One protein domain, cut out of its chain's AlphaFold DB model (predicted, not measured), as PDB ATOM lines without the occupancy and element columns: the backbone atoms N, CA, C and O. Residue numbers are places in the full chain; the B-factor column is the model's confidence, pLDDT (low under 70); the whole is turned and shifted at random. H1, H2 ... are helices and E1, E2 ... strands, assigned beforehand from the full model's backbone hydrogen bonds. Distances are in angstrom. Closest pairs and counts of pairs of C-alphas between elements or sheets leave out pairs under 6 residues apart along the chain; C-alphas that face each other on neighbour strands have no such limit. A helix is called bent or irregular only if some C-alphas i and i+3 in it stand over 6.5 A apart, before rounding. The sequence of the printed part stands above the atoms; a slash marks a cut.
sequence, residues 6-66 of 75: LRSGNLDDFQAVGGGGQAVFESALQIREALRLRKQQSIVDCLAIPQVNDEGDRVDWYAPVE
ATOM      1  N   LEU A   6      78.760  40.172 -14.780       92.44
ATOM      2  CA  LEU A   6      79.802  39.950 -15.788       92.44
ATOM      3  C   LEU A   6      80.628  41.211 -16.028       92.44
ATOM      4  O   LEU A   6      81.854  41.161 -16.098       92.44
ATOM      5  N   ARG A   7      79.943  42.344 -16.204       90.81
ATOM      6  CA  ARG A   7      80.561  43.635 -16.512       90.81
ATOM      7  C   ARG A   7      79.631  44.767 -16.103       90.81
ATOM      8  O   ARG A   7      78.424  44.654 -16.265       90.81
ATOM      9  N   SER A   8      80.209  45.868 -15.652       91.06
ATOM     10  CA  SER A   8      79.533  47.156 -15.499       91.06
ATOM     11  C   SER A   8      80.257  48.191 -16.363       91.06
ATOM     12  O   SER A   8      81.467  48.062 -16.578       91.06
ATOM     13  N   GLY A   9      79.535  49.167 -16.907       90.00
ATOM     14  CA  GLY A   9      80.114  50.257 -17.699       90.00
ATOM     15  C   GLY A   9      79.177  51.457 -17.792       90.00
ATOM     16  O   GLY A   9      77.957  51.285 -17.706       90.00
ATOM     17  N   ASN A  10      79.751  52.651 -17.951       89.88
ATOM     18  CA  ASN A  10      78.983  53.876 -18.161       89.88
ATOM     19  C   ASN A  10      78.358  53.843 -19.567       89.88
ATOM     20  O   ASN A  10      78.978  53.341 -20.503       89.88
ATOM     21  N   LEU A  11      77.128  54.329 -19.725       85.94
ATOM     22  CA  LEU A  11      76.455  54.382 -21.023       85.94
ATOM     23  C   LEU A  11      77.175  55.276 -22.034       85.94
ATOM     24  O   LEU A  11      77.190  54.933 -23.215       85.94
ATOM     25  N   ASP A  12      77.846  56.328 -21.573       86.06
ATOM     26  CA  ASP A  12      78.666  57.217 -22.398       86.06
ATOM     27  C   ASP A  12      79.899  56.504 -22.986       86.06
ATOM     28  O   ASP A  12      80.444  56.948 -23.999       86.06
ATOM     29  N   ASP A  13      80.318  55.363 -22.418       84.94
ATOM     30  CA  ASP A  13      81.388  54.530 -22.986       84.94
ATOM     31  C   ASP A  13      80.930  53.764 -24.243       84.94
ATOM     32  O   ASP A  13      81.752  53.166 -24.950       84.94
ATOM     33  N   PHE A  14      79.622  53.728 -24.523       81.31
ATOM     34  CA  PHE A  14      79.036  52.946 -25.606       81.31
ATOM     35  C   PHE A  14      78.395  53.838 -26.667       81.31
ATOM     36  O   PHE A  14      77.539  54.674 -26.397       81.31
ATOM     37  N   GLN A  15      78.729  53.582 -27.929       83.06
ATOM     38  CA  GLN A  15      78.030  54.200 -29.048       83.06
ATOM     39  C   GLN A  15      76.782  53.388 -29.409       83.06
ATOM     40  O   GLN A  15      76.862  52.203 -29.744       83.06
ATOM     41  N   ALA A  16      75.624  54.041 -29.395       83.38
ATOM     42  CA  ALA A  16      74.382  53.444 -29.855       83.38
ATOM     43  C   ALA A  16      74.378  53.282 -31.386       83.38
ATOM     44  O   ALA A  16      74.639  54.222 -32.136       83.38
ATOM     45  N   VAL A  17      74.083  52.066 -31.849       85.25
ATOM     46  CA  VAL A  17      74.095  51.690 -33.278       85.25
ATOM     47  C   VAL A  17      72.779  51.055 -33.742       85.25
ATOM     48  O   VAL A  17      72.707  50.492 -34.832       85.25
ATOM     49  N   GLY A  18      71.732  51.111 -32.915       80.50
ATOM     50  CA  GLY A  18      70.392  50.666 -33.282       80.50
ATOM     51  C   GLY A  18      69.679  51.651 -34.213       80.50
ATOM     52  O   GLY A  18      70.157  52.755 -34.489       80.50
ATOM     53  N   GLY A  19      68.499  51.253 -34.691       82.06
ATOM     54  CA  GLY A  19      67.642  52.133 -35.487       82.06
ATOM     55  C   GLY A  19      67.359  53.441 -34.743       82.06
ATOM     56  O   GLY A  19      67.086  53.427 -33.548       82.06
ATOM     57  N   GLY A  20      67.485  54.578 -35.430       82.38
ATOM     58  CA  GLY A  20      67.267  55.896 -34.821       82.38
ATOM     59  C   GLY A  20      68.279  56.292 -33.737       82.38
ATOM     60  O   GLY A  20      68.016  57.241 -33.010       82.38
ATOM     61  N   GLY A  21      69.415  55.590 -33.617       80.75
ATOM     62  CA  GLY A  21      70.417  55.863 -32.583       80.75
ATOM     63  C   GLY A  21      70.077  55.259 -31.220       80.75
ATOM     64  O   GLY A  21      70.651  55.673 -30.219       80.75
ATOM     65  N   GLN A  22      69.160  54.290 -31.162       83.00
ATOM     66  CA  GLN A  22      68.842  53.586 -29.919       83.00
ATOM     67  C   GLN A  22      69.938  52.596 -29.530       83.00
ATOM     68  O   GLN A  22      70.595  51.979 -30.380       83.00
ATOM     69  N   ALA A  23      70.127  52.409 -28.227       84.19
ATOM     70  CA  ALA A  23      71.058  51.413 -27.740       84.19
ATOM     71  C   ALA A  23      70.499  50.004 -27.991       84.19
ATOM     72  O   ALA A  23      69.380  49.673 -27.616       84.19
ATOM     73  N   VAL A  24      71.303  49.134 -28.607       84.94
ATOM     74  CA  VAL A  24      70.866  47.779 -29.000       84.94
ATOM     75  C   VAL A  24      70.408  46.947 -27.794       84.94
ATOM     76  O   VAL A  24      69.541  46.082 -27.920       84.94
ATOM     77  N   PHE A  25      70.958  47.220 -26.607       87.31
ATOM     78  CA  PHE A  25      70.605  46.505 -25.384       87.31
ATOM     79  C   PHE A  25      69.178  46.790 -24.896       87.31
ATOM     80  O   PHE A  25      68.642  45.972 -24.150       87.31
ATOM     81  N   GLU A  26      68.528  47.875 -25.335       87.94
ATOM     82  CA  GLU A  26      67.126  48.163 -24.987       87.94
ATOM     83  C   GLU A  26      66.187  47.051 -25.476       87.94
ATOM     84  O   GLU A  26      65.215  46.694 -24.811       87.94
ATOM     85  N   SER A  27      66.518  46.420 -26.605       90.31
ATOM     86  CA  SER A  27      65.768  45.283 -27.145       90.31
ATOM     87  C   SER A  27      66.185  43.935 -26.544       90.31
ATOM     88  O   SER A  27      65.605  42.907 -26.895       90.31
ATOM     89  N   ALA A  28      67.172  43.882 -25.640       92.25
ATOM     90  CA  ALA A  28      67.752  42.618 -25.176       92.25
ATOM     91  C   ALA A  28      66.719  41.695 -24.514       92.25
ATOM     92  O   ALA A  28      66.683  40.502 -24.814       92.25
ATOM     93  N   LEU A  29      65.840  42.227 -23.655       92.62
ATOM     94  CA  LEU A  29      64.794  41.424 -23.007       92.62
ATOM     95  C   LEU A  29      63.795  40.856 -24.023       92.62
ATOM     96  O   LEU A  29      63.413  39.691 -23.929       92.62
ATOM     97  N   GLN A  30      63.427  41.651 -25.027       93.69
ATOM     98  CA  GLN A  30      62.508  41.242 -26.090       93.69
ATOM     99  C   GLN A  30      63.123  40.139 -26.959       93.69
ATOM    100  O   GLN A  30      62.465  39.140 -27.245       93.69
ATOM    101  N   ILE A  31      64.401  40.277 -27.328       93.75
ATOM    102  CA  ILE A  31      65.147  39.266 -28.093       93.75
ATOM    103  C   ILE A  31      65.228  37.958 -27.303       93.75
ATOM    104  O   ILE A  31      64.930  36.891 -27.839       93.75
ATOM    105  N   ARG A  32      65.586  38.031 -26.017       94.94
ATOM    106  CA  ARG A  32      65.650  36.859 -25.135       94.94
ATOM    107  C   ARG A  32      64.303  36.149 -25.044       94.94
ATOM    108  O   ARG A  32      64.254  34.927 -25.168       94.94
ATOM    109  N   GLU A  33      63.216  36.898 -24.888       96.19
ATOM    110  CA  GLU A  33      61.874  36.321 -24.828       96.19
ATOM    111  C   GLU A  33      61.463  35.692 -26.166       96.19
ATOM    112  O   GLU A  33      60.957  34.570 -26.194       96.19
ATOM    113  N   ALA A  34      61.770  36.338 -27.293       97.44
ATOM    114  CA  ALA A  34      61.521  35.778 -28.619       97.44
ATOM    115  C   ALA A  34      62.268  34.449 -28.844       97.44
ATOM    116  O   ALA A  34      61.702  33.509 -29.408       97.44
ATOM    117  N   LEU A  35      63.516  34.339 -28.382       97.06
ATOM    118  CA  LEU A  35      64.303  33.102 -28.439       97.06
ATOM    119  C   LEU A  35      63.727  32.016 -27.518       97.06
ATOM    120  O   LEU A  35      63.611  30.857 -27.930       97.06
ATOM    121  N   ARG A  36      63.296  32.388 -26.306       96.56
ATOM    122  CA  ARG A  36      62.636  31.480 -25.356       96.56
ATOM    123  C   ARG A  36      61.358  30.886 -25.952       96.56
ATOM    124  O   ARG A  36      61.171  29.671 -25.912       96.56
ATOM    125  N   LEU A  37      60.516  31.715 -26.573       97.94
ATOM    126  CA  LEU A  37      59.291  31.280 -27.258       97.94
ATOM    127  C   LEU A  37      59.582  30.340 -28.438       97.94
ATOM    128  O   LEU A  37      58.817  29.412 -28.696       97.94
ATOM    129  N   ARG A  38      60.721  30.525 -29.112       98.00
ATOM    130  CA  ARG A  38      61.221  29.635 -30.176       98.00
ATOM    131  C   ARG A  38      61.914  28.371 -29.651       98.00
ATOM    132  O   ARG A  38      62.449  27.609 -30.452       98.00
ATOM    133  N   LYS A  39      61.904  28.130 -28.334       97.31
ATOM    134  CA  LYS A  39      62.582  27.004 -27.661       97.31
ATOM    135  C   LYS A  39      64.105  26.985 -27.870       97.31
ATOM    136  O   LYS A  39      64.727  25.931 -27.795       97.31
ATOM    137  N   GLN A  40      64.720  28.145 -28.103       97.75
ATOM    138  CA  GLN A  40      66.168  28.293 -28.297       97.75
ATOM    139  C   GLN A  40      66.882  28.629 -26.979       97.75
ATOM    140  O   GLN A  40      67.591  29.629 -26.879       97.75
ATOM    141  N   GLN A  41      66.682  27.797 -25.951       94.88
ATOM    142  CA  GLN A  41      67.187  28.072 -24.599       94.88
ATOM    143  C   GLN A  41      68.717  28.190 -24.552       94.88
ATOM    144  O   GLN A  41      69.233  29.108 -23.927       94.88
ATOM    145  N   SER A  42      69.439  27.351 -25.300       95.19
ATOM    146  CA  SER A  42      70.905  27.410 -25.370       95.19
ATOM    147  C   SER A  42      71.434  28.765 -25.845       95.19
ATOM    148  O   SER A  42      72.492  29.195 -25.404       95.19
ATOM    149  N   ILE A  43      70.703  29.465 -26.718       95.62
ATOM    150  CA  ILE A  43      71.077  30.810 -27.168       95.62
ATOM    151  C   ILE A  43      70.745  31.835 -26.081       95.62
ATOM    152  O   ILE A  43      71.553  32.718 -25.813       95.62
ATOM    153  N   VAL A  44      69.589  31.710 -25.419       95.19
ATOM    154  CA  VAL A  44      69.206  32.578 -24.289       95.19
ATOM    155  C   VAL A  44      70.248  32.524 -23.167       95.19
ATOM    156  O   VAL A  44      70.565  33.562 -22.580       95.19
ATOM    157  N   ASP A  45      70.816  31.350 -22.910       94.06
ATOM    158  CA  ASP A  45      71.835  31.135 -21.877       94.06
ATOM    159  C   ASP A  45      73.209  31.722 -22.262       94.06
ATOM    160  O   ASP A  45      74.043  31.965 -21.394       94.06
ATOM    161  N   CYS A  46      73.429  32.032 -23.544       92.50
ATOM    162  CA  CYS A  46      74.627  32.726 -24.027       92.50
ATOM    163  C   CYS A  46      74.492  34.259 -24.018       92.50
ATOM    164  O   CYS A  46      75.482  34.965 -24.213       92.50
ATOM    165  N   LEU A  47      73.283  34.797 -23.835       94.19
ATOM    166  CA  LEU A  47      73.037  36.238 -23.858       94.19
ATOM    167  C   LEU A  47      73.085  36.814 -22.440       94.19
ATOM    168  O   LEU A  47      72.345  36.378 -21.560       94.19
ATOM    169  N   ALA A  48      73.896  37.847 -22.222       94.25
ATOM    170  CA  ALA A  48      73.871  38.601 -20.973       94.25
ATOM    171  C   ALA A  48      72.526  39.331 -20.781       94.25
ATOM    172  O   ALA A  48      71.795  39.606 -21.740       94.25
ATOM    173  N   ILE A  49      72.199  39.651 -19.532       94.81
ATOM    174  CA  ILE A  49      71.001  40.403 -19.148       94.81
ATOM    175  C   ILE A  49      71.440  41.823 -18.760       94.81
ATOM    176  O   ILE A  49      71.958  41.988 -17.653       94.81
ATOM    177  N   PRO A  50      71.272  42.831 -19.636       93.88
ATOM    178  CA  PRO A  50      71.562  44.218 -19.290       93.88
ATOM    179  C   PRO A  50      70.516  44.753 -18.307       93.88
ATOM    180  O   PRO A  50      69.315  44.526 -18.478       93.88
ATOM    181  N   GLN A  51      70.968  45.475 -17.289       92.31
ATOM    182  CA  GLN A  51      70.132  46.248 -16.378       92.31
ATOM    183  C   GLN A  51      70.705  47.656 -16.274       92.31
ATOM    184  O   GLN A  51      71.846  47.831 -15.852       92.31
ATOM    185  N   VAL A  52      69.916  48.641 -16.689       91.06
ATOM    186  CA  VAL A  52      70.246  50.051 -16.486       91.06
ATOM    187  C   VAL A  52      69.932  50.405 -15.032       91.06
ATOM    188  O   VAL A  52      68.946  49.905 -14.483       91.06
ATOM    189  N   ASN A  53      70.793  51.192 -14.393       89.06
ATOM    190  CA  ASN A  53      70.545  51.691 -13.041       89.06
ATOM    191  C   ASN A  53      69.427  52.749 -13.020       89.06
ATOM    192  O   ASN A  53      69.004  53.256 -14.056       89.06
ATOM    193  N   ASP A  54      68.972  53.110 -11.821       87.38
ATOM    194  CA  ASP A  54      67.902  54.102 -11.650       87.38
ATOM    195  C   ASP A  54      68.291  55.499 -12.174       87.38
ATOM    196  O   ASP A  54      67.425  56.260 -12.598       87.38
ATOM    197  N   GLU A  55      69.588  55.830 -12.169       87.31
ATOM    198  CA  GLU A  55      70.122  57.103 -12.680       87.31
ATOM    199  C   GLU A  55      70.202  57.144 -14.213       87.31
ATOM    200  O   GLU A  55      70.313  58.222 -14.795       87.31
ATOM    201  N   GLY A  56      70.094  55.993 -14.883       86.00
ATOM    202  CA  GLY A  56      70.083  55.923 -16.339       86.00
ATOM    203  C   GLY A  56      71.435  56.178 -17.000       86.00
ATOM    204  O   GLY A  56      71.450  56.460 -18.192       86.00
ATOM    205  N   ASP A  57      72.547  56.102 -16.267       89.88
ATOM    206  CA  ASP A  57      73.899  56.418 -16.751       89.88
ATOM    207  C   ASP A  57      74.830  55.195 -16.786       89.88
ATOM    208  O   ASP A  57      75.921  55.240 -17.358       89.88
ATOM    209  N   ARG A  58      74.403  54.068 -16.209       91.69
ATOM    210  CA  ARG A  58      75.197  52.842 -16.126       91.69
ATOM    211  C   ARG A  58      74.389  51.635 -16.548       91.69
ATOM    212  O   ARG A  58      73.214  51.502 -16.213       91.69
ATOM    213  N   VAL A  59      75.057  50.700 -17.217       92.94
ATOM    214  CA  VAL A  59      74.503  49.385 -17.539       92.94
ATOM    215  C   VAL A  59      75.328  48.274 -16.892       92.94
ATOM    216  O   VAL A  59      76.533  48.134 -17.119       92.94
ATOM    217  N   ASP A  60      74.647  47.458 -16.094       93.38
ATOM    218  CA  ASP A  60      75.184  46.258 -15.468       93.38
ATOM    219  C   ASP A  60      74.746  45.026 -16.275       93.38
ATOM    220  O   ASP A  60      73.561  44.792 -16.517       93.38
ATOM    221  N   TRP A  61      75.712  44.224 -16.713       93.00
ATOM    222  CA  TRP A  61      75.502  43.027 -17.519       93.00
ATOM    223  C   TRP A  61      75.606  41.792 -16.635       93.00
ATOM    224  O   TRP A  61      76.685  41.478 -16.129       93.00
ATOM    225  N   TYR A  62      74.506  41.064 -16.470       94.44
ATOM    226  CA  TYR A  62      74.454  39.868 -15.630       94.44
ATOM    227  C   TYR A  62      74.454  38.581 -16.452       94.44
ATOM    228  O   TYR A  62      73.904  38.531 -17.556       94.44
ATOM    229  N   ALA A  63      75.033  37.521 -15.893       94.75
ATOM    230  CA  ALA A  63      74.929  36.184 -16.450       94.75
ATOM    231  C   ALA A  63      73.485  35.665 -16.322       94.75
ATOM    232  O   ALA A  63      72.830  35.906 -15.302       94.75
ATOM    233  N   PRO A  64      72.972  34.934 -17.327       93.00
ATOM    234  CA  PRO A  64      71.671  34.277 -17.234       93.00
ATOM    235  C   PRO A  64      71.709  32.998 -16.380       93.00
ATOM    236  O   PRO A  64      70.653  32.457 -16.061       93.00
ATOM    237  N   VAL A  65      72.907  32.532 -16.014       91.06
ATOM    238  CA  VAL A  65      73.167  31.325 -15.221       91.06
ATOM    239  C   VAL A  65      74.101  31.639 -14.051       91.06
ATOM    240  O   VAL A  65      74.862  32.605 -14.091       91.06
ATOM    241  N   GLU A  66      74.049  30.809 -13.014       90.50
ATOM    242  CA  GLU A  66      74.971  30.876 -11.876       90.50
ATOM    243  C   GLU A  66      76.363  30.347 -12.260       90.50
ATOM    244  O   GLU A  66      76.481  29.420 -13.066       90.50
TER     245      GLU A  66
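Overview. This is residues 6 to 66 of the 75 residues of the protein "SsrAB-activated protein" of Escherichia coli (UniProt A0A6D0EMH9). A small three-stranded sheet has one long helix, H1, over one face at its E2 edge, and no named helix covers the other face. The short helix H2 packs on H1's last turns, off the sheet, and a long link joins E1 to H1. The 61 printed residues include, in chain order, E1, H1, H2, E2 and E3; the sheet order is E1, E3, E2, antiparallel, and the class is mixed. The whole is only just compact, close to loose, with a radius of gyration of the C-alphas of 12.4 A and spans of 34 by 30 by 17 A.

Arrangement. Look first at E3, residues 58 to 62, the inner strand. E1, residues 6 to 10, is its antiparallel neighbour at 171 degrees, with N 61 and O 7 2.8 A apart. E2, residues 49 to 52, forms a hairpin with E3, N 51 and O 60 being 2.8 A apart. H1, residues 24 to 37, is on the sheet over E2 at a height over the sheet of 7.2 A, slantwise at 34 degrees on the local plane, which is fitted to just 6 C-alphas; the closest C-alphas, Phe 25 and Pro 50, are 6.6 A apart. H2, residues 41 to 44, touches H1's residues 32 to 36 alone, closest at C-alphas 32 and 44, 5.6 A. E1, H1 H2, E2 make a split strand-helix-strand unit, two strands running the same way with E3 between, its crossover right-handed. In H1, 7 of 10 O i to N i+4 pairs are within hydrogen-bond range; H2 is too short for one.

Along the chain. Find C-alpha 6 at (79.802, 39.950, -15.788); from there E1 runs 14.2 A. H1 begins at (70.866, 47.779, -29.000) and spans 20.2 A; it is irregular, C-alphas 26 and 29 being 7.4 A apart. H2 spans 4.9 A, E2 10.0 A and E3 13.0 A, ending at C-alpha 62, (74.454, 39.868, -15.630).

Size, cuts and confidence. The C-alphas farthest apart, Gly 20 and Glu 66, are 34.8 A apart. The printed part has no cut; its long link is residues 11 to 23, and no printed residue is under 70 in pLDDT.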